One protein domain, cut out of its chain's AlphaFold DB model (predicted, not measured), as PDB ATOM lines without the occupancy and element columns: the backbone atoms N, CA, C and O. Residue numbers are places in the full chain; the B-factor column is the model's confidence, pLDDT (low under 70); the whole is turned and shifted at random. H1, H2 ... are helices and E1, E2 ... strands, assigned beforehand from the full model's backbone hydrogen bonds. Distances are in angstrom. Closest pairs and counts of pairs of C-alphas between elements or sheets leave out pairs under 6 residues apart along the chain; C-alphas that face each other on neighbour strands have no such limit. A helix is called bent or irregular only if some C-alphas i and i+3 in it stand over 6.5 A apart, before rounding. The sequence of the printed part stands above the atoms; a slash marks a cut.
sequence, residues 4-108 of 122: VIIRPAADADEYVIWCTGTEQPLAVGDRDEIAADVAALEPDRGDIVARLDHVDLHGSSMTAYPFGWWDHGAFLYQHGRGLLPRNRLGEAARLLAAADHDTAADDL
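This is residues 4 to 108 of the 122 residues of an uncharacterized protein of Asanoa hainanensis (UniProt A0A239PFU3). A small three-stranded sheet, E1 E2 E3, stands in the middle of the domain, with H1 and H2 on one face and H3 crossing the other, which makes three layers, helices on both faces of a sheet. Beyond it lie the small hairpin E4 E5, which leads straight into H3, and the short H4, which packs on H3 at one end of the longest axis. The printed part has 105 residues, with named elements in the order E1 E2 E3 H1 H2 E4 E5 H3 H4; both sheets, E1 - E2 - E3 and E4 - E5, are antiparallel, and the class is mixed, helices and strands. The whole is compact, with a radius of gyration of the C-alphas of 13.0 A and spans of 36 by 28 by 26 A.

Begin at E1, residues 4 to 6, which forms a hairpin with E2, residues 15 to 19; look for N 4 and O 18, 2.9 A apart, within hydrogen-bond range. E2 forms the next hairpin with E3, residues 24 to 29, where N 17 and O 27 are 2.9 A apart; the three make a meander, each strand the antiparallel neighbour of the one before. Next comes H1, residues 31 to 41, on this sheet at a height of 8.6 A, over E2 and E3 and along the strands, at 5 degrees to E2 on the local plane; the closest C-alphas of H1 and E2 are those of Arg 31 and Tyr 15, 6.6 A apart. H2, residues 48 to 58, is also on the sheet, with C-alphas 55 and 6 the closest of H2 and E1 at 6.7 A. H1 and H2 touch, closest at C-alphas 35 and 48, 6.4 A, at a steep tilt of 54 degrees, opposite ways. E4, residues 74 to 77, and E5, residues 82 to 85, form a hairpin, with N 75 and O 84 at 2.8 A. H3, residues 86 to 97, is on the sheet E1 E2 E3 on the opposite face from H1, at a height of 7.4 A and across the strands, at 88 degrees to E3 on the local plane; C-alphas 93 and 25 are the closest of H3 and E3, 5.1 A apart. H4, residues 102 to 106, touches H3 at residues 91 to 96 alone, closest at C-alphas 105 and 92, 5.1 A. H1 and H3 are apart. Every O i to N i+4 pair is within hydrogen-bond range in H1 and H2, against 6 of 8 in H3 and 0 of 1 in H4, where 2 of 2 O i to N i+3 pairs are.

Find C-alpha 4 at (-14.328, -10.923, 20.294), where E1 begins its 6.3 A; E2 then covers 13.0 A and E3 15.1 A. H1 runs 15.3 A from C-alpha 31 at (-14.789, -1.765, 30.729), and H2 15.2 A. E4 covers 9.1 A, E5 9.5 A and H3 17.8 A; H3 is irregular, with C-alphas 87 and 90 7.2 A apart. H4, 7.0 A long, ends at C-alpha 106, (6.114, -14.964, 22.237).

The two C-alphas farthest apart, those of Gly 46 and Asp 107, are 37.5 A from each other. The printed part has no cut, and the link from H2 to E4, residues 59 to 73, is long. Residues 40 to 46, of which 40 and 41 belong to H1, stand free. The mean pLDDT of the printed part is 91.6; look for the low values, under 70, at residues 99 to 102.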
ATOM      1  N   VAL A   4     -13.562 -10.690  19.068       95.94
ATOM      2  CA  VAL A   4     -14.328 -10.923  20.294       95.94
ATOM      3  C   VAL A   4     -13.754 -10.093  21.427       95.94
ATOM      4  O   VAL A   4     -12.574  -9.768  21.422       95.94
ATOM      5  N   ILE A   5     -14.591  -9.751  22.395       97.62
ATOM      6  CA  ILE A   5     -14.149  -9.160  23.656       97.62
ATOM      7  C   ILE A   5     -13.990 -10.312  24.637       97.62
ATOM      8  O   ILE A   5     -14.895 -11.143  24.730       97.62
ATOM      9  N   ILE A   6     -12.862 -10.376  25.334       98.12
ATOM     10  CA  ILE A   6     -12.545 -11.420  26.309       98.12
ATOM     11  C   ILE A   6     -12.157 -10.752  27.614       98.12
ATOM     12  O   ILE A   6     -11.386  -9.801  27.613       98.12
ATOM     13  N   ARG A   7     -12.655 -11.275  28.729       98.06
ATOM     14  CA  ARG A   7     -12.254 -10.835  30.064       98.06
ATOM     15  C   ARG A   7     -11.226 -11.812  30.641       98.06
ATOM     16  O   ARG A   7     -11.609 -12.945  30.930       98.06
ATOM     17  N   PRO A   8      -9.936 -11.462  30.793       97.06
ATOM     18  CA  PRO A   8      -8.895 -12.423  31.171       97.06
ATOM     19  C   PRO A   8      -9.152 -13.131  32.509       97.06
ATOM     20  O   PRO A   8      -8.895 -14.330  32.624       97.06
ATOM     21  N   ALA A   9      -9.734 -12.433  33.488       96.00
ATOM     22  CA  ALA A   9     -10.074 -12.978  34.801       96.00
ATOM     23  C   ALA A   9     -11.424 -12.441  35.306       96.00
ATOM     24  O   ALA A   9     -11.766 -11.283  35.081       96.00
ATOM     25  N   ALA A  10     -12.197 -13.282  35.998       93.94
ATOM     26  CA  ALA A  10     -13.543 -12.935  36.469       93.94
ATOM     27  C   ALA A  10     -13.552 -11.877  37.592       93.94
ATOM     28  O   ALA A  10     -14.560 -11.207  37.812       93.94
ATOM     29  N   ASP A  11     -12.435 -11.722  38.298       94.50
ATOM     30  CA  ASP A  11     -12.245 -10.831  39.444       94.50
ATOM     31  C   ASP A  11     -11.465  -9.546  39.111       94.50
ATOM     32  O   ASP A  11     -11.281  -8.705  39.988       94.50
ATOM     33  N   ALA A  12     -11.060  -9.356  37.852       92.06
ATOM     34  CA  ALA A  12     -10.377  -8.151  37.381       92.06
ATOM     35  C   ALA A  12     -11.262  -7.354  36.418       92.06
ATOM     36  O   ALA A  12     -11.961  -7.944  35.591       92.06
ATOM     37  N   ASP A  13     -11.231  -6.025  36.505       96.56
ATOM     38  CA  ASP A  13     -11.869  -5.136  35.525       96.56
ATOM     39  C   ASP A  13     -10.902  -4.875  34.362       96.56
ATOM     40  O   ASP A  13     -10.363  -3.791  34.187       96.56
ATOM     41  N   GLU A  14     -10.594  -5.940  33.626       97.81
ATOM     42  CA  GLU A  14      -9.683  -5.921  32.485       97.81
ATOM     43  C   GLU A  14     -10.324  -6.699  31.341       97.81
ATOM     44  O   GLU A  14     -10.828  -7.805  31.535       97.81
ATOM     45  N   TYR A  15     -10.289  -6.141  30.140       98.44
ATOM     46  CA  TYR A  15     -10.874  -6.724  28.943       98.44
ATOM     47  C   TYR A  15      -9.889  -6.592  27.796       98.44
ATOM     48  O   TYR A  15      -9.092  -5.661  27.731       98.44
ATOM     49  N   VAL A  16      -9.962  -7.539  26.871       98.06
ATOM     50  CA  VAL A  16      -9.104  -7.621  25.698       98.06
ATOM     51  C   VAL A  16      -9.979  -7.733  24.464       98.06
ATOM     52  O   VAL A  16     -10.854  -8.599  24.383       98.06
ATOM     53  N   ILE A  17      -9.717  -6.886  23.472       97.25
ATOM     54  CA  ILE A  17     -10.257  -7.071  22.126       97.25
ATOM     55  C   ILE A  17      -9.348  -8.065  21.417       97.25
ATOM     56  O   ILE A  17      -8.197  -7.766  21.128       97.25
ATOM     57  N   TRP A  18      -9.861  -9.251  21.127       96.44
ATOM     58  CA  TRP A  18      -9.136 -10.319  20.455       96.44
ATOM     59  C   TRP A  18      -9.539 -10.416  18.984       96.44
ATOM     60  O   TRP A  18     -10.699 -10.700  18.667       96.44
ATOM     61  N   CYS A  19      -8.587 -10.235  18.070       94.31
ATOM     62  CA  CYS A  19      -8.802 -10.453  16.646       94.31
ATOM     63  C   CYS A  19      -8.842 -11.950  16.339       94.31
ATOM     64  O   CYS A  19      -7.835 -12.648  16.449       94.31
ATOM     65  N   THR A  20      -9.980 -12.450  15.860       91.44
ATOM     66  CA  THR A  20     -10.101 -13.863  15.470       91.44
ATOM     67  C   THR A  20      -9.427 -14.157  14.130       91.44
ATOM     68  O   THR A  20      -9.219 -15.314  13.795       91.44
ATOM     69  N   GLY A  21      -9.139 -13.122  13.331       91.19
ATOM     70  CA  GLY A  21      -8.499 -13.266  12.022       91.19
ATOM     71  C   GLY A  21      -6.979 -13.370  12.096       91.19
ATOM     72  O   GLY A  21      -6.404 -14.141  11.343       91.19
ATOM     73  N   THR A  22      -6.342 -12.601  12.982       91.25
ATOM     74  CA  THR A  22      -4.880 -12.595  13.174       91.25
ATOM     75  C   THR A  22      -4.440 -13.334  14.433       91.25
ATOM     76  O   THR A  22      -3.238 -13.441  14.668       91.25
ATOM     77  N   GLU A  23      -5.400 -13.818  15.232       93.19
ATOM     78  CA  GLU A  23      -5.167 -14.561  16.473       93.19
ATOM     79  C   GLU A  23      -4.262 -13.797  17.448       93.19
ATOM     80  O   GLU A  23      -3.260 -14.313  17.941       93.19
ATOM     81  N   GLN A  24      -4.601 -12.524  17.667       91.88
ATOM     82  CA  GLN A  24      -3.835 -11.590  18.488       91.88
ATOM     83  C   GLN A  24      -4.753 -10.606  19.219       91.88
ATOM     84  O   GLN A  24      -5.821 -10.255  18.695       91.88
ATOM     85  N   PRO A  25      -4.334 -10.101  20.389       94.12
ATOM     86  CA  PRO A  25      -5.000  -8.971  21.009       94.12
ATOM     87  C   PRO A  25      -4.778  -7.687  20.194       94.12
ATOM     88  O   PRO A  25      -3.705  -7.457  19.646       94.12
ATOM     89  N   LEU A  26      -5.814  -6.855  20.113       92.31
ATOM     90  CA  LEU A  26      -5.819  -5.550  19.442       92.31
ATOM     91  C   LEU A  26      -5.792  -4.390  20.435       92.31
ATOM     92  O   LEU A  26      -5.236  -3.340  20.135       92.31
ATOM     93  N   ALA A  27      -6.433  -4.575  21.585       94.75
ATOM     94  CA  ALA A  27      -6.542  -3.581  22.639       94.75
ATOM     95  C   ALA A  27      -6.743  -4.276  23.985       94.75
ATOM     96  O   ALA A  27      -7.230  -5.413  24.041       94.75
ATOM     97  N   VAL A  28      -6.387  -3.572  25.052       97.00
ATOM     98  CA  VAL A  28      -6.634  -3.953  26.440       97.00
ATOM     99  C   VAL A  28      -6.966  -2.706  27.235       97.00
ATOM    100  O   VAL A  28      -6.339  -1.670  27.032       97.00
ATOM    101  N   GLY A  29      -7.922  -2.829  28.141       97.50
ATOM    102  CA  GLY A  29      -8.353  -1.732  28.992       97.50
ATOM    103  C   GLY A  29      -9.384  -2.188  30.006       97.50
ATOM    104  O   GLY A  29      -9.721  -3.376  30.084       97.50
ATOM    105  N   ASP A  30      -9.881  -1.236  30.778       98.06
ATOM    106  CA  ASP A  30     -11.065  -1.438  31.600       98.06
ATOM    107  C   ASP A  30     -12.346  -1.523  30.744       98.06
ATOM    108  O   ASP A  30     -12.321  -1.545  29.504       98.06
ATOM    109  N   ARG A  31     -13.498  -1.635  31.410       97.75
ATOM    110  CA  ARG A  31     -14.789  -1.765  30.729       97.75
ATOM    111  C   ARG A  31     -15.106  -0.570  29.827       97.75
ATOM    112  O   ARG A  31     -15.621  -0.770  28.725       97.75
ATOM    113  N   ASP A  32     -14.853   0.644  30.303       97.62
ATOM    114  CA  ASP A  32     -15.223   1.880  29.615       97.62
ATOM    115  C   ASP A  32     -14.270   2.150  28.443       97.62
ATOM    116  O   ASP A  32     -14.715   2.528  27.356       97.62
ATOM    117  N   GLU A  33     -12.978   1.874  28.628       97.50
ATOM    118  CA  GLU A  33     -11.964   1.925  27.572       97.50
ATOM    119  C   GLU A  33     -12.310   0.957  26.434       97.50
ATOM    120  O   GLU A  33     -12.407   1.366  25.274       97.50
ATOM    121  N   ILE A  34     -12.612  -0.310  26.751       97.56
ATOM    122  CA  ILE A  34     -12.998  -1.287  25.725       97.56
ATOM    123  C   ILE A  34     -14.342  -0.945  25.080       97.56
ATOM    124  O   ILE A  34     -14.516  -1.179  23.882       97.56
ATOM    125  N   ALA A  35     -15.292  -0.362  25.815       96.75
ATOM    126  CA  ALA A  35     -16.533   0.124  25.218       96.75
ATOM    127  C   ALA A  35     -16.268   1.211  24.162       96.75
ATOM    128  O   ALA A  35     -16.863   1.172  23.080       96.75
ATOM    129  N   ALA A  36     -15.364   2.151  24.451       96.12
ATOM    130  CA  ALA A  36     -14.975   3.209  23.524       96.12
ATOM    131  C   ALA A  36     -14.243   2.656  22.288       96.12
ATOM    132  O   ALA A  36     -14.593   3.018  21.161       96.12
ATOM    133  N   ASP A  37     -13.298   1.733  22.477       95.44
ATOM    134  CA  ASP A  37     -12.571   1.089  21.376       95.44
ATOM    135  C   ASP A  37     -13.512   0.287  20.464       95.44
ATOM    136  O   ASP A  37     -13.443   0.372  19.236       95.44
ATOM    137  N   VAL A  38     -14.455  -0.454  21.049       94.69
ATOM    138  CA  VAL A  38     -15.480  -1.199  20.305       94.69
ATOM    139  C   VAL A  38     -16.388  -0.258  19.514       94.69
ATOM    140  O   VAL A  38     -16.673  -0.533  18.347       94.69
ATOM    141  N   ALA A  39     -16.810   0.863  20.108       93.88
ATOM    142  CA  ALA A  39     -17.608   1.875  19.417       93.88
ATOM    143  C   ALA A  39     -16.857   2.488  18.223       93.88
ATOM    144  O   ALA A  39     -17.469   2.776  17.194       93.88
ATOM    145  N   ALA A  40     -15.535   2.654  18.330       93.44
ATOM    146  CA  ALA A  40     -14.699   3.131  17.232       93.44
ATOM    147  C   ALA A  40     -14.545   2.089  16.106       93.44
ATOM    148  O   ALA A  40     -14.501   2.455  14.930       93.44
ATOM    149  N   LEU A  41     -14.486   0.796  16.446       91.38
ATOM    150  CA  LEU A  41     -14.372  -0.307  15.484       91.38
ATOM    151  C   LEU A  41     -15.694  -0.635  14.769       91.38
ATOM    152  O   LEU A  41     -15.678  -1.052  13.610       91.38
ATOM    153  N   GLU A  42     -16.829  -0.481  15.453       90.81
ATOM    154  CA  GLU A  42     -18.165  -0.831  14.955       90.81
ATOM    155  C   GLU A  42     -19.189   0.296  15.228       90.81
ATOM    156  O   GLU A  42     -20.132   0.091  15.995       90.81
ATOM    157  N   PRO A  43     -19.067   1.475  14.584       85.50
ATOM    158  CA  PRO A  43     -19.885   2.654  14.906       85.50
ATOM    159  C   PRO A  43     -21.392   2.456  14.674       85.50
ATOM    160  O   PRO A  43     -22.209   3.106  15.322       85.50
ATOM    161  N   ASP A  44     -21.769   1.545  13.773       87.75
ATOM    162  CA  ASP A  44     -23.168   1.253  13.437       87.75
ATOM    163  C   ASP A  44     -23.784   0.140  14.304       87.75
ATOM    164  O   ASP A  44     -24.970  -0.179  14.167       87.75
ATOM    165  N   ARG A  45     -23.001  -0.494  15.188       82.56
ATOM    166  CA  ARG A  45     -23.486  -1.602  16.013       82.56
ATOM    167  C   ARG A  45     -24.043  -1.075  17.331       82.56
ATOM    168  O   ARG A  45     -23.310  -0.691  18.236       82.56
ATOM    169  N   GLY A  46     -25.368  -1.096  17.444       71.94
ATOM    170  CA  GLY A  46     -26.059  -0.798  18.695       71.94
ATOM    171  C   GLY A  46     -25.900  -1.934  19.709       71.94
ATOM    172  O   GLY A  46     -25.957  -3.103  19.334       71.94
ATOM    173  N   ASP A  47     -25.762  -1.563  20.982       90.06
ATOM    174  CA  ASP A  47     -25.762  -2.436  22.170       90.06
ATOM    175  C   ASP A  47     -24.413  -3.027  22.628       90.06
ATOM    176  O   ASP A  47     -24.243  -4.225  22.865       90.06
ATOM    177  N   ILE A  48     -23.428  -2.143  22.802       94.31
ATOM    178  CA  ILE A  48     -22.142  -2.471  23.439       94.31
ATOM    179  C   ILE A  48     -22.340  -2.880  24.907       94.31
ATOM    180  O   ILE A  48     -21.658  -3.785  25.382       94.31
ATOM    181  N   VAL A  49     -23.301  -2.268  25.607       93.88
ATOM    182  CA  VAL A  49     -23.572  -2.547  27.026       93.88
ATOM    183  C   VAL A  49     -24.013  -3.995  27.225       93.88
ATOM    184  O   VAL A  49     -23.349  -4.709  27.969       93.88
ATOM    185  N   ALA A  50     -25.036  -4.483  26.511       95.19
ATOM    186  CA  ALA A  50     -25.458  -5.878  26.665       95.19
ATOM    187  C   ALA A  50     -24.367  -6.867  26.235       95.19
ATOM    188  O   ALA A  50     -24.264  -7.969  26.778       95.19
ATOM    189  N   ARG A  51     -23.523  -6.482  25.270       95.25
ATOM    190  CA  ARG A  51     -22.373  -7.292  24.863       95.25
ATOM    191  C   ARG A  51     -21.341  -7.410  25.986       95.25
ATOM    192  O   ARG A  51     -20.829  -8.507  26.195       95.25
ATOM    193  N   LEU A  52     -21.046  -6.328  26.702       97.12
ATOM    194  CA  LEU A  52     -20.130  -6.345  27.844       97.12
ATOM    195  C   LEU A  52     -20.749  -7.034  29.069       97.12
ATOM    196  O   LEU A  52     -20.055  -7.791  29.741       97.12
ATOM    197  N   ASP A  53     -22.055  -6.889  29.305       97.56
ATOM    198  CA  ASP A  53     -22.763  -7.643  30.349       97.56
ATOM    199  C   ASP A  53     -22.678  -9.155  30.080       97.56
ATOM    200  O   ASP A  53     -22.457  -9.960  30.986       97.56
ATOM    201  N   HIS A  54     -22.786  -9.563  28.813       96.88
ATOM    202  CA  HIS A  54     -22.566 -10.953  28.420       96.88
ATOM    203  C   HIS A  54     -21.119 -11.404  28.677       96.88
ATOM    204  O   HIS A  54     -20.899 -12.515  29.161       96.88
ATOM    205  N   VAL A  55     -20.131 -10.543  28.405       98.00
ATOM    206  CA  VAL A  55     -18.718 -10.822  28.709       98.00
ATOM    207  C   VAL A  55     -18.497 -11.000  30.212       98.00
ATOM    208  O   VAL A  55     -17.743 -11.888  30.592       98.00
ATOM    209  N   ASP A  56     -19.164 -10.244  31.080       97.50
ATOM    210  CA  ASP A  56     -19.033 -10.439  32.533       97.50
ATOM    211  C   ASP A  56     -19.560 -11.786  33.001       97.50
ATOM    212  O   ASP A  56     -19.000 -12.410  33.901       97.50
ATOM    213  N   LEU A  57     -20.648 -12.241  32.386       97.06
ATOM    214  CA  LEU A  57     -21.289 -13.494  32.753       97.06
ATOM    215  C   LEU A  57     -20.517 -14.703  32.224       97.06
ATOM    216  O   LEU A  57     -20.387 -15.703  32.929       97.06
ATOM    217  N   HIS A  58     -19.992 -14.616  31.001       97.38
ATOM    218  CA  HIS A  58     -19.449 -15.771  30.282       97.38
ATOM    219  C   HIS A  58     -17.944 -15.708  30.037       97.38
ATOM    220  O   HIS A  58     -17.346 -16.727  29.714       97.38
ATOM    221  N   GLY A  59     -17.325 -14.541  30.183       97.50
ATOM    222  CA  GLY A  59     -15.909 -14.294  29.928       97.50
ATOM    223  C   GLY A  59     -15.587 -13.911  28.487       97.50
ATOM    224  O   GLY A  59     -14.441 -13.568  28.194       97.50
ATOM    225  N   SER A  60     -16.566 -13.949  27.584       97.94
ATOM    226  CA  SER A  60     -16.396 -13.607  26.172       97.94
ATOM    227  C   SER A  60     -17.682 -13.068  25.569       97.94
ATOM    228  O   SER A  60     -18.774 -13.425  25.993       97.94
ATOM    229  N   SER A  61     -17.552 -12.236  24.535       96.75
ATOM    230  CA  SER A  61     -18.691 -11.710  23.780       96.75
ATOM    231  C   SER A  61     -19.260 -12.690  22.741       96.75
ATOM    232  O   SER A  61     -20.170 -12.326  21.998       96.75
ATOM    233  N   MET A  62     -18.674 -13.883  22.592       94.75
ATOM    234  CA  MET A  62     -19.106 -14.880  21.609       94.75
ATOM    235  C   MET A  62     -20.346 -15.636  22.103       94.75
ATOM    236  O   MET A  62     -20.284 -16.371  23.085       94.75
ATOM    237  N   THR A  63     -21.454 -15.506  21.368       91.56
ATOM    238  CA  THR A  63     -22.739 -16.147  21.702       91.56
ATOM    239  C   THR A  63     -23.003 -17.440  20.930       91.56
ATOM    240  O   THR A  63     -23.746 -18.295  21.400       91.56
ATOM    241  N   ALA A  64     -22.420 -17.596  19.737       87.56
ATOM    242  CA  ALA A  64     -22.710 -18.727  18.851       87.56
ATOM    243  C   ALA A  64     -21.978 -20.026  19.243       87.56
ATOM    244  O   ALA A  64     -22.426 -21.111  18.881       87.56
ATOM    245  N   TYR A  65     -20.852 -19.923  19.953       87.19
ATOM    246  CA  TYR A  65     -20.038 -21.043  20.437       87.19
ATOM    247  C   TYR A  65     -19.173 -20.580  21.628       87.19
ATOM    248  O   TYR A  65     -18.879 -19.387  21.712       87.19
ATOM    249  N   PRO A  66     -18.735 -21.472  22.539       91.00
ATOM    250  CA  PRO A  66     -18.106 -21.093  23.814       91.00
ATOM    251  C   PRO A  66     -16.633 -20.652  23.688       91.00
ATOM    252  O   PRO A  66     -15.786 -20.936  24.535       91.00
ATOM    253  N   PHE A  67     -16.270 -19.965  22.606       93.06
ATOM    254  CA  PHE A  67     -14.916 -19.445  22.447       93.06
ATOM    255  C   PHE A  67     -14.656 -18.285  23.400       93.06
ATOM    256  O   PHE A  67     -15.415 -17.314  23.445       93.06
ATOM    257  N   GLY A  68     -13.563 -18.387  24.152       94.06
ATOM    258  CA  GLY A  68     -13.208 -17.429  25.189       94.06
ATOM    259  C   GLY A  68     -14.129 -17.449  26.405       94.06
ATOM    260  O   GLY A  68     -14.028 -16.537  27.225       94.06
ATOM    261  N   TRP A  69     -15.008 -18.446  26.555       96.56
ATOM    262  CA  TRP A  69     -15.776 -18.603  27.789       96.56
ATOM    263  C   TRP A  69     -14.854 -18.920  28.979       96.56
ATOM    264  O   TRP A  69     -13.659 -19.146  28.796       96.56
ATOM    265  N   TRP A  70     -15.363 -18.882  30.210       96.25
ATOM    266  CA  TRP A  70     -14.533 -19.043  31.415       96.25
ATOM    267  C   TRP A  70     -13.735 -20.352  31.489       96.25
ATOM    268  O   TRP A  70     -12.669 -20.376  32.096       96.25
ATOM    269  N   ASP A  71     -14.218 -21.420  30.860       93.50
ATOM    270  CA  ASP A  71     -13.538 -22.713  30.736       93.50
ATOM    271  C   ASP A  71     -12.491 -22.754  29.604       93.50
ATOM    272  O   ASP A  71     -11.706 -23.698  29.507       93.50
ATOM    273  N   HIS A  72     -12.429 -21.714  28.770       92.94
ATOM    274  CA  HIS A  72     -11.453 -21.567  27.696       92.94
ATOM    275  C   HIS A  72     -10.107 -21.088  28.260       92.94
ATOM    276  O   HIS A  72      -9.891 -19.893  28.487       92.94
ATOM    277  N   GLY A  73      -9.204 -22.044  28.496       92.69
ATOM    278  CA  GLY A  73      -7.940 -21.813  29.201       92.69
ATOM    279  C   GLY A  73      -6.840 -21.116  28.396       92.69
ATOM    280  O   GLY A  73      -6.020 -20.420  28.993       92.69
ATOM    281  N   ALA A  74      -6.809 -21.264  27.069       94.19
ATOM    282  CA  ALA A  74      -5.774 -20.671  26.218       94.19
ATOM    283  C   ALA A  74      -6.245 -20.478  24.771       94.19
ATOM    284  O   ALA A  74      -7.140 -21.181  24.312       94.19
ATOM    285  N   PHE A  75      -5.615 -19.550  24.055       93.94
ATOM    286  CA  PHE A  75      -5.994 -19.108  22.715       93.94
ATOM    287  C   PHE A  75      -4.875 -19.414  21.727       93.94
ATOM    288  O   PHE A  75      -3.714 -19.157  22.031       93.94
ATOM    289  N   LEU A  76      -5.199 -19.927  20.537       92.19
ATOM    290  CA  LEU A  76      -4.211 -20.010  19.458       92.19
ATOM    291  C   LEU A  76      -3.665 -18.616  19.177       92.19
ATOM    292  O   LEU A  76      -4.449 -17.684  19.056       92.19
ATOM    293  N   TYR A  77      -2.347 -18.480  19.097       90.62
ATOM    294  CA  TYR A  77      -1.682 -17.211  18.843       90.62
ATOM    295  C   TYR A  77      -0.999 -17.230  17.474       90.62
ATOM    296  O   TYR A  77      -0.280 -18.181  17.151       90.62
ATOM    297  N   GLN A  78      -1.219 -16.179  16.678       87.44
ATOM    298  CA  GLN A  78      -0.580 -15.956  15.374       87.44
ATOM    299  C   GLN A  78      -0.527 -17.193  14.454       87.44
ATOM    300  O   GLN A  78       0.529 -17.539  13.921       87.44
ATOM    301  N   HIS A  79      -1.658 -17.864  14.241       85.44
ATOM    302  CA  HIS A  79      -1.773 -19.040  13.374       85.44
ATOM    303  C   HIS A  79      -0.938 -20.238  13.838       85.44
ATOM    304  O   HIS A  79      -0.341 -20.950  13.028       85.44
ATOM    305  N   GLY A  80      -0.926 -20.477  15.150       82.06
ATOM    306  CA  GLY A  80      -0.305 -21.658  15.747       82.06
ATOM    307  C   GLY A  80       1.160 -21.485  16.142       82.06
ATOM    308  O   GLY A  80       1.862 -22.484  16.273       82.06
ATOM    309  N   ARG A  81       1.631 -20.250  16.370       86.25
ATOM    310  CA  ARG A  81       2.938 -20.019  17.015       86.25
ATOM    311  C   ARG A  81       2.991 -20.563  18.440       86.25
ATOM    312  O   ARG A  81       4.056 -20.947  18.910       86.25
ATOM    313  N   GLY A  82       1.847 -20.597  19.111       91.69
ATOM    314  CA  GLY A  82       1.716 -21.050  20.485       91.69
ATOM    315  C   GLY A  82       0.282 -20.935  20.974       91.69
ATOM    316  O   GLY A  82      -0.609 -20.480  20.247       91.69
ATOM    317  N   LEU A  83       0.073 -21.350  22.215       94.31
ATOM    318  CA  LEU A  83      -1.149 -21.106  22.961       94.31
ATOM    319  C   LEU A  83      -0.885 -19.972  23.945       94.31
ATOM    320  O   LEU A  83       0.011 -20.071  24.773       94.31
ATOM    321  N   LEU A  84      -1.661 -18.898  23.871       94.75
ATOM    322  CA  LEU A  84      -1.607 -17.811  24.836       94.75
ATOM    323  C   LEU A  84      -2.597 -18.098  25.975       94.75
ATOM    324  O   LEU A  84      -3.807 -18.114  25.725       94.75
ATOM    325  N   PRO A  85      -2.135 -18.320  27.218       95.88
ATOM    326  CA  PRO A  85      -3.020 -18.555  28.353       95.88
ATOM    327  C   PRO A  85      -3.978 -17.387  28.589       95.88
ATOM    328  O   PRO A  85      -3.607 -16.219  28.454       95.88
ATOM    329  N   ARG A  86      -5.210 -17.691  29.006       95.75
ATOM    330  CA  ARG A  86      -6.262 -16.691  29.246       95.75
ATOM    331  C   ARG A  86      -5.810 -15.571  30.177       95.75
ATOM    332  O   ARG A  86      -6.029 -14.400  29.886       95.75
ATOM    333  N   ASN A  87      -5.160 -15.931  31.278       95.06
ATOM    334  CA  ASN A  87      -4.672 -14.988  32.282       95.06
ATOM    335  C   ASN A  87      -3.477 -14.141  31.804       95.06
ATOM    336  O   ASN A  87      -3.105 -13.202  32.498       95.06
ATOM    337  N   ARG A  88      -2.882 -14.450  30.644       95.31
ATOM    338  CA  ARG A  88      -1.788 -13.685  30.022       95.31
ATOM    339  C   ARG A  88      -2.247 -12.790  28.871       95.31
ATOM    340  O   ARG A  88      -1.446 -12.013  28.357       95.31
ATOM    341  N   LEU A  89      -3.524 -12.849  28.479       95.44
ATOM    342  CA  LEU A  89      -4.071 -12.038  27.385       95.44
ATOM    343  C   LEU A  89      -3.810 -10.537  27.570       95.44
ATOM    344  O   LEU A  89      -3.398  -9.865  26.625       95.44
ATOM    345  N   GLY A  90      -4.037 -10.015  28.780       94.69
ATOM    346  CA  GLY A  90      -3.837  -8.597  29.076       94.69
ATOM    347  C   GLY A  90      -2.367  -8.175  29.022       94.69
ATOM    348  O   GLY A  90      -2.056  -7.075  28.571       94.69
ATOM    349  N   GLU A  91      -1.443  -9.039  29.446       94.00
ATOM    350  CA  GLU A  91       0.000  -8.784  29.347       94.00
ATOM    351  C   GLU A  91       0.460  -8.777  27.884       94.00
ATOM    352  O   GLU A  91       1.102  -7.821  27.449       94.00
ATOM    353  N   ALA A  92       0.044  -9.775  27.099       92.44
ATOM    354  CA  ALA A  92       0.352  -9.847  25.673       92.44
ATOM    355  C   ALA A  92      -0.148  -8.608  24.915       92.44
ATOM    356  O   ALA A  92       0.590  -8.023  24.127       92.44
ATOM    357  N   ALA A  93      -1.375  -8.158  25.194       92.81
ATOM    358  CA  ALA A  93      -1.944  -6.960  24.583       92.81
ATOM    359  C   ALA A  93      -1.108  -5.698  24.855       92.81
ATOM    360  O   ALA A  93      -0.862  -4.908  23.942       92.81
ATOM    361  N   ARG A  94      -0.618  -5.526  26.090       91.69
ATOM    362  CA  ARG A  94       0.258  -4.400  26.455       91.69
ATOM    363  C   ARG A  94       1.612  -4.471  25.755       91.69
ATOM    364  O   ARG A  94       2.114  -3.436  25.325       91.69
ATOM    365  N   LEU A  95       2.193  -5.666  25.634       90.62
ATOM    366  CA  LEU A  95       3.466  -5.864  24.936       90.62
ATOM    367  C   LEU A  95       3.348  -5.522  23.446       90.62
ATOM    368  O   LEU A  95       4.193  -4.795  22.929       90.62
ATOM    369  N   LEU A  96       2.272  -5.949  22.778       87.19
ATOM    370  CA  LEU A  96       2.035  -5.607  21.369       87.19
ATOM    371  C   LEU A  96       1.788  -4.105  21.160       87.19
ATOM    372  O   LEU A  96       2.282  -3.521  20.196       87.19
ATOM    373  N   ALA A  97       1.076  -3.449  22.080       85.06
ATOM    374  CA  ALA A  97       0.835  -2.007  22.008       85.06
ATOM    375  C   ALA A  97       2.116  -1.163  22.175       85.06
ATOM    376  O   ALA A  97       2.173  -0.030  21.696       85.06
ATOM    377  N   ALA A  98       3.158  -1.701  22.816       82.19
ATOM    378  CA  ALA A  98       4.422  -1.004  23.068       82.19
ATOM    379  C   ALA A  98       5.354  -0.892  21.834       82.19
ATOM    380  O   ALA A  98       6.483  -0.425  21.970       82.19
ATOM    381  N   ALA A  99       4.884  -1.276  20.640       58.66
ATOM    382  CA  ALA A  99       5.491  -1.082  19.312       58.66
ATOM    383  C   ALA A  99       6.868  -1.731  19.024       58.66
ATOM    384  O   ALA A  99       7.226  -1.828  17.854       58.66
ATOM    385  N   ASP A 100       7.605  -2.234  20.021       59.25
ATOM    386  CA  ASP A 100       8.945  -2.841  19.844       59.25
ATOM    387  C   ASP A 100       9.073  -4.271  20.425       59.25
ATOM    388  O   ASP A 100      10.169  -4.821  20.526       59.25
ATOM    389  N   HIS A 101       7.968  -4.877  20.869       64.06
ATOM    390  CA  HIS A 101       7.989  -6.030  21.783       64.06
ATOM    391  C   HIS A 101       7.210  -7.261  21.269       64.06
ATOM    392  O   HIS A 101       6.779  -8.091  22.069       64.06
ATOM    393  N   ASP A 102       7.073  -7.434  19.949       67.81
ATOM    394  CA  ASP A 102       6.417  -8.612  19.338       67.81
ATOM    395  C   ASP A 102       7.017  -9.938  19.841       67.81
ATOM    396  O   ASP A 102       6.293 -10.866  20.191       67.81
ATOM    397  N   THR A 103       8.347 -10.007  19.966       73.81
ATOM    398  CA  THR A 103       9.056 -11.179  20.507       73.81
ATOM    399  C   THR A 103       8.853 -11.381  22.005       73.81
ATOM    400  O   THR A 103       8.961 -12.506  22.472       73.81
ATOM    401  N   ALA A 104       8.544 -10.332  22.771       77.81
ATOM    402  CA  ALA A 104       8.261 -10.483  24.199       77.81
ATOM    403  C   ALA A 104       6.883 -11.119  24.439       77.81
ATOM    404  O   ALA A 104       6.683 -11.785  25.450       77.81
ATOM    405  N   ALA A 105       5.931 -10.946  23.514       81.81
ATOM    406  CA  ALA A 105       4.653 -11.651  23.577       81.81
ATOM    407  C   ALA A 105       4.820 -13.159  23.313       81.81
ATOM    408  O   ALA A 105       4.089 -13.958  23.898       81.81
ATOM    409  N   ASP A 106       5.805 -13.552  22.497       83.75
ATOM    410  CA  ASP A 106       6.114 -14.964  22.237       83.75
ATOM    411  C   ASP A 106       6.597 -15.696  23.512       83.75
ATOM    412  O   ASP A 106       6.279 -16.870  23.700       83.75
ATOM    413  N   ASP A 107       7.270 -15.001  24.440       87.75
ATOM    414  CA  ASP A 107       7.706 -15.563  25.735       87.75
ATOM    415  C   ASP A 107       6.530 -15.930  26.666       87.75
ATOM    416  O   ASP A 107       6.696 -16.676  27.636       87.75
ATOM    417  N   LEU A 108       5.326 -15.418  26.385       87.50
ATOM    418  CA  LEU A 108       4.111 -15.723  27.144       87.50
ATOM    419  C   LEU A 108       3.409 -16.995  26.669       87.50
ATOM    420  O   LEU A 108       2.454 -17.427  27.326       87.50
TER     421      LEU A 108